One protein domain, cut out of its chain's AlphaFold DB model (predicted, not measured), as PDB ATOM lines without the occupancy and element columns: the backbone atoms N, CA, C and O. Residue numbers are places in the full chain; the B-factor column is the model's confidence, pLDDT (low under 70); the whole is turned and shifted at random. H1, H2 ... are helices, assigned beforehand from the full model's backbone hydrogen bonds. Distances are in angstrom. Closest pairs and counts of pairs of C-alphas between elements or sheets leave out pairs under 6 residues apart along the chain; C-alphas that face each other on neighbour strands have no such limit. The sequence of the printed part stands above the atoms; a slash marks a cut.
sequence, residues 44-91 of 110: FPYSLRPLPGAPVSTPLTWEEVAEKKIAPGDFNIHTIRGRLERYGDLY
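This is residues 44 to 91 of the 110 residues of the protein "Putative ATP-dependent DNA ligase YkoU" of Moorella humiferrea (UniProt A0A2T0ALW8). With little regular structure, this is mostly a winding loop chain: residues 44 to 61 turn round near Pro 50 to Gly 53 and run to the short helix H1, which sticks out at one end, and residues 68 to 79 fold back to the second helix, H2. The printed part has 48 residues with two named helices, H1 then H2, and no named strand. The class is all helix, though only 14 residues are in named elements. The whole is compact, with a radius of gyration of the C-alphas of 10.4 A and spans of 28 by 21 by 19 A.

H2, residues 80 to 87, and H1, residues 62 to 67, are apart, and a long link of 12 residues joins them. Residues 62 to 69, of which 62 to 67 belong to H1, stand free. In both helices every O i to N i+4 pair is within hydrogen-bond range.

H2 is 10.7 A long, from C-alpha 80 at (44.274, -26.273, 4.511) to C-alpha 87 at (34.150, -29.527, 5.452). H1 begins at C-alpha 62 at (27.910, -18.426, 2.509) and is 8.8 A long.

The two C-alphas farthest apart, those of Pro 50 and Glu 63, are 27.8 A apart. The printed part has no cut, and no printed residue is under 70 in pLDDT.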
ATOM      1  N   PHE A  44      43.002 -21.217  -9.464       93.69
ATOM      2  CA  PHE A  44      42.133 -22.382  -9.322       93.69
ATOM      3  C   PHE A  44      41.762 -22.594  -7.837       93.69
ATOM      4  O   PHE A  44      42.583 -22.283  -6.962       93.69
ATOM      5  N   PRO A  45      40.568 -23.118  -7.509       95.19
ATOM      6  CA  PRO A  45      40.241 -23.534  -6.147       95.19
ATOM      7  C   PRO A  45      41.320 -24.440  -5.553       95.19
ATOM      8  O   PRO A  45      41.893 -25.282  -6.238       95.19
ATOM      9  N   TYR A  46      41.631 -24.232  -4.278       96.12
ATOM     10  CA  TYR A  46      42.682 -24.932  -3.532       96.12
ATOM     11  C   TYR A  46      44.118 -24.744  -4.054       96.12
ATOM     12  O   TYR A  46      45.046 -25.349  -3.519       96.12
ATOM     13  N   SER A  47      44.344 -23.874  -5.043       97.25
ATOM     14  CA  SER A  47      45.701 -23.537  -5.479       97.25
ATOM     15  C   SER A  47      46.424 -22.658  -4.456       97.25
ATOM     16  O   SER A  47      45.836 -21.757  -3.846       97.25
ATOM     17  N   LEU A  48      47.723 -22.917  -4.283       97.62
ATOM     18  CA  LEU A  48      48.614 -22.082  -3.481       97.62
ATOM     19  C   LEU A  48      48.911 -20.763  -4.199       97.62
ATOM     20  O   LEU A  48      49.014 -20.700  -5.426       97.62
ATOM     21  N   ARG A  49      49.104 -19.700  -3.419       97.81
ATOM     22  CA  ARG A  49      49.511 -18.382  -3.912       97.81
ATOM     23  C   ARG A  49      50.974 -18.115  -3.543       97.81
ATOM     24  O   ARG A  49      51.361 -18.401  -2.410       97.81
ATOM     25  N   PRO A  50      51.782 -17.529  -4.446       96.44
ATOM     26  CA  PRO A  50      53.188 -17.212  -4.187       96.44
ATOM     27  C   PRO A  50      53.314 -15.944  -3.325       96.44
ATOM     28  O   PRO A  50      53.800 -14.907  -3.768       96.44
ATOM     29  N   LEU A  51      52.806 -16.014  -2.097       96.81
ATOM     30  CA  LEU A  51      52.824 -14.959  -1.085       96.81
ATOM     31  C   LEU A  51      53.403 -15.527   0.223       96.81
ATOM     32  O   LEU A  51      53.377 -16.748   0.407       96.81
ATOM     33  N   PRO A  52      53.908 -14.684   1.146       96.62
ATOM     34  CA  PRO A  52      54.366 -15.142   2.457       96.62
ATOM     35  C   PRO A  52      53.318 -16.014   3.160       96.62
ATOM     36  O   PRO A  52      52.137 -15.670   3.194       96.62
ATOM     37  N   GLY A  53      53.754 -17.162   3.682       96.38
ATOM     38  CA  GLY A  53      52.875 -18.159   4.301       96.38
ATOM     39  C   GLY A  53      52.153 -19.091   3.322       96.38
ATOM     40  O   GLY A  53      51.491 -20.011   3.780       96.38
ATOM     41  N   ALA A  54      52.293 -18.904   2.004       97.75
ATOM     42  CA  ALA A  54      51.659 -19.718   0.961       97.75
ATOM     43  C   ALA A  54      50.137 -19.917   1.177       97.75
ATOM     44  O   ALA A  54      49.679 -21.048   1.382       97.75
ATOM     45  N   PRO A  55      49.339 -18.827   1.165       98.31
ATOM     46  CA  PRO A  55      47.894 -18.909   1.341       98.31
ATOM     47  C   PRO A  55      47.232 -19.672   0.190       98.31
ATOM     48  O   PRO A  55      47.761 -19.741  -0.924       98.31
ATOM     49  N   VAL A  56      46.059 -20.237   0.461       98.25
ATOM     50  CA  VAL A  56      45.305 -21.086  -0.466       98.25
ATOM     51  C   VAL A  56      44.049 -20.358  -0.946       98.25
ATOM     52  O   VAL A  56      43.370 -19.682  -0.176       98.25
ATOM     53  N   SER A  57      43.713 -20.497  -2.233       97.31
ATOM     54  CA  SER A  57      42.437 -20.029  -2.791       97.31
ATOM     55  C   SER A  57      41.285 -20.936  -2.343       97.31
ATOM     56  O   SER A  57      40.852 -21.814  -3.089       97.31
ATOM     57  N   THR A  58      40.831 -20.774  -1.104       97.00
ATOM     58  CA  THR A  58      39.941 -21.727  -0.423       97.00
ATOM     59  C   THR A  58      38.454 -21.405  -0.624       97.00
ATOM     60  O   THR A  58      38.020 -20.320  -0.240       97.00
ATOM     61  N   PRO A  59      37.648 -22.338  -1.168       96.06
ATOM     62  CA  PRO A  59      36.187 -22.257  -1.159       96.06
ATOM     63  C   PRO A  59      35.603 -22.180   0.260       96.06
ATOM     64  O   PRO A  59      36.051 -22.884   1.173       96.06
ATOM     65  N   LEU A  60      34.578 -21.345   0.428       95.88
ATOM     66  CA  LEU A  60      33.888 -21.067   1.692       95.88
ATOM     67  C   LEU A  60      32.381 -21.261   1.538       95.88
ATOM     68  O   LEU A  60      31.857 -21.118   0.432       95.88
ATOM     69  N   THR A  61      31.688 -21.548   2.639       95.81
ATOM     70  CA  THR A  61      30.224 -21.479   2.658       95.81
ATOM     71  C   THR A  61      29.751 -20.023   2.731       95.81
ATOM     72  O   THR A  61      30.513 -19.111   3.070       95.81
ATOM     73  N   TRP A  62      28.480 -19.774   2.415       95.75
ATOM     74  CA  TRP A  62      27.910 -18.426   2.509       95.75
ATOM     75  C   TRP A  62      27.812 -17.929   3.954       95.75
ATOM     76  O   TRP A  62      27.990 -16.736   4.201       95.75
ATOM     77  N   GLU A  63      27.588 -18.828   4.910       96.81
ATOM     78  CA  GLU A  63      27.539 -18.533   6.344       96.81
ATOM     79  C   GLU A  63      28.900 -18.034   6.838       96.81
ATOM     80  O   GLU A  63      28.982 -16.982   7.472       96.81
ATOM     81  N   GLU A  64      29.980 -18.718   6.448       96.00
ATOM     82  CA  GLU A  64      31.358 -18.320   6.752       96.00
ATOM     83  C   GLU A  64      31.673 -16.902   6.250       96.00
ATOM     84  O   GLU A  64      32.276 -16.090   6.958       96.00
ATOM     85  N   VAL A  65      31.222 -16.569   5.037       95.50
ATOM     86  CA  VAL A  65      31.382 -15.225   4.461       95.50
ATOM     87  C   VAL A  65      30.540 -14.190   5.218       95.50
ATOM     88  O   VAL A  65      31.009 -13.076   5.473       95.50
ATOM     89  N   ALA A  66      29.312 -14.541   5.609       96.62
ATOM     90  CA  ALA A  66      28.395 -13.649   6.314       96.62
ATOM     91  C   ALA A  66      28.892 -13.263   7.718       96.62
ATOM     92  O   ALA A  66      28.640 -12.140   8.165       96.62
ATOM     93  N   GLU A  67      29.641 -14.145   8.385       96.62
ATOM     94  CA  GLU A  67      30.227 -13.887   9.704       96.62
ATOM     95  C   GLU A  67      31.336 -12.825   9.696       96.62
ATOM     96  O   GLU A  67      31.573 -12.193  10.725       96.62
ATOM     97  N   LYS A  68      31.999 -12.591   8.551       93.88
ATOM     98  CA  LYS A  68      33.066 -11.580   8.372       93.88
ATOM     99  C   LYS A  68      34.249 -11.726   9.342       93.88
ATOM    100  O   LYS A  68      34.850 -10.731   9.743       93.88
ATOM    101  N   LYS A  69      34.595 -12.962   9.711       95.44
ATOM    102  CA  LYS A  69      35.701 -13.286  10.637       95.44
ATOM    103  C   LYS A  69      36.896 -13.965   9.966       95.44
ATOM    104  O   LYS A  69      37.758 -14.485  10.659       95.44
ATOM    105  N   ILE A  70      36.927 -13.971   8.637       94.44
ATOM    106  CA  ILE A  70      37.927 -14.692   7.849       94.44
ATOM    107  C   ILE A  70      38.926 -13.708   7.256       94.44
ATOM    108  O   ILE A  70      38.544 -12.690   6.672       94.44
ATOM    109  N   ALA A  71      40.204 -14.052   7.350       94.25
ATOM    110  CA  ALA A  71      41.300 -13.393   6.670       94.25
ATOM    111  C   ALA A  71      41.929 -14.326   5.614       94.25
ATOM    112  O   ALA A  71      42.011 -15.538   5.817       94.25
ATOM    113  N   PRO A  72      42.459 -13.791   4.495       90.19
ATOM    114  CA  PRO A  72      43.088 -14.609   3.452       90.19
ATOM    115  C   PRO A  72      44.248 -15.505   3.923       90.19
ATOM    116  O   PRO A  72      44.566 -16.481   3.253       90.19
ATOM    117  N   GLY A  73      44.902 -15.166   5.041       94.62
ATOM    118  CA  GLY A  73      46.013 -15.941   5.608       94.62
ATOM    119  C   GLY A  73      45.592 -17.133   6.472       94.62
ATOM    120  O   GLY A  73      46.429 -17.996   6.747       94.62
ATOM    121  N   ASP A  74      44.318 -17.210   6.870       96.25
ATOM    122  CA  ASP A  74      43.797 -18.273   7.741       96.25
ATOM    123  C   ASP A  74      43.893 -19.645   7.064       96.25
ATOM    124  O   ASP A  74      44.126 -20.668   7.716       96.25
ATOM    125  N   PHE A  75      43.775 -19.659   5.734       97.31
ATOM    126  CA  PHE A  75      43.923 -20.845   4.903       97.31
ATOM    127  C   PHE A  75      45.232 -20.787   4.131       97.31
ATOM    128  O   PHE A  75      45.435 -19.952   3.251       97.31
ATOM    129  N   ASN A  76      46.129 -21.702   4.459       98.25
ATOM    130  CA  ASN A  76      47.461 -21.762   3.892       98.25
ATOM    131  C   ASN A  76      47.964 -23.204   3.816       98.25
ATOM    132  O   ASN A  76      47.267 -24.139   4.216       98.25
ATOM    133  N   ILE A  77      49.178 -23.386   3.298       98.06
ATOM    134  CA  ILE A  77      49.801 -24.703   3.123       98.06
ATOM    135  C   ILE A  77      49.801 -25.566   4.399       98.06
ATOM    136  O   ILE A  77      49.752 -26.790   4.306       98.06
ATOM    137  N   HIS A  78      49.809 -24.953   5.586       98.00
ATOM    138  CA  HIS A  78      49.812 -25.656   6.869       98.00
ATOM    139  C   HIS A  78      48.402 -25.932   7.411       98.00
ATOM    140  O   HIS A  78      48.196 -26.938   8.085       98.00
ATOM    141  N   THR A  79      47.425 -25.065   7.130       98.12
ATOM    142  CA  THR A  79      46.076 -25.140   7.725       98.12
ATOM    143  C   THR A  79      45.028 -25.774   6.811       98.12
ATOM    144  O   THR A  79      44.003 -26.260   7.295       98.12
ATOM    145  N   ILE A  80      45.274 -25.831   5.496       97.75
ATOM    146  CA  ILE A  80      44.274 -26.273   4.511       97.75
ATOM    147  C   ILE A  80      43.806 -27.714   4.723       97.75
ATOM    148  O   ILE A  80      42.649 -28.036   4.462       97.75
ATOM    149  N   ARG A  81      44.670 -28.582   5.257       97.25
ATOM    150  CA  ARG A  81      44.307 -29.972   5.539       97.25
ATOM    151  C   ARG A  81      43.172 -30.073   6.560       97.25
ATOM    152  O   ARG A  81      42.187 -30.748   6.292       97.25
ATOM    153  N   GLY A  82      43.268 -29.344   7.674       97.75
ATOM    154  CA  GLY A  82      42.223 -29.346   8.703       97.75
ATOM    155  C   GLY A  82      40.893 -28.775   8.197       97.75
ATOM    156  O   GLY A  82      39.822 -29.210   8.612       97.75
ATOM    157  N   ARG A  83      40.949 -27.835   7.244       96.12
ATOM    158  CA  ARG A  83      39.766 -27.324   6.541       96.12
ATOM    159  C   ARG A  83      39.082 -28.424   5.722       96.12
ATOM    160  O   ARG A  83      37.878 -28.615   5.880       96.12
ATOM    161  N   LEU A  84      39.843 -29.143   4.895       97.06
ATOM    162  CA  LEU A  84      39.326 -30.236   4.064       97.06
ATOM    163  C   LEU A  84      38.790 -31.400   4.906       97.06
ATOM    164  O   LEU A  84      37.769 -31.979   4.563       97.06
ATOM    165  N   GLU A  85      39.429 -31.718   6.031       97.94
ATOM    166  CA  GLU A  85      38.948 -32.758   6.952       97.94
ATOM    167  C   GLU A  85      37.613 -32.378   7.610       97.94
ATOM    168  O   GLU A  85      36.770 -33.242   7.838       97.94
ATOM    169  N   ARG A  86      37.389 -31.086   7.888       96.62
ATOM    170  CA  ARG A  86      36.165 -30.609   8.547       96.62
ATOM    171  C   ARG A  86      34.982 -30.426   7.594       96.62
ATOM    172  O   ARG A  86      33.858 -30.709   7.988       96.62
ATOM    173  N   TYR A  87      35.219 -29.917   6.386       95.94
ATOM    174  CA  TYR A  87      34.150 -29.527   5.452       95.94
ATOM    175  C   TYR A  87      34.101 -30.369   4.176       95.94
ATOM    176  O   TYR A  87      33.161 -30.242   3.396       95.94
ATOM    177  N   GLY A  88      35.098 -31.224   3.947       96.56
ATOM    178  CA  GLY A  88      35.276 -31.886   2.665       96.56
ATOM    179  C   GLY A  88      35.643 -30.898   1.557       96.56
ATOM    180  O   GLY A  88      36.203 -29.826   1.800       96.56
ATOM    181  N   ASP A  89      35.324 -31.283   0.323       95.31
ATOM    182  CA  ASP A  89      35.473 -30.424  -0.848       95.31
ATOM    183  C   ASP A  89      34.145 -29.731  -1.167       95.31
ATOM    184  O   ASP A  89      33.245 -30.341  -1.742       95.31
ATOM    185  N   LEU A  90      34.044 -28.445  -0.820       95.19
ATOM    186  CA  LEU A  90      32.858 -27.624  -1.091       95.19
ATOM    187  C   LEU A  90      32.657 -27.295  -2.576       95.19
ATOM    188  O   LEU A  90      31.611 -26.776  -2.953       95.19
ATOM    189  N   TYR A  91      33.660 -27.542  -3.415       91.88
ATOM    190  CA  TYR A  91      33.639 -27.217  -4.837       91.88
ATOM    191  C   TYR A  91      33.441 -28.450  -5.726       91.88
ATOM    192  O   TYR A  91      33.399 -28.311  -6.948       91.88
TER     193      TYR A  91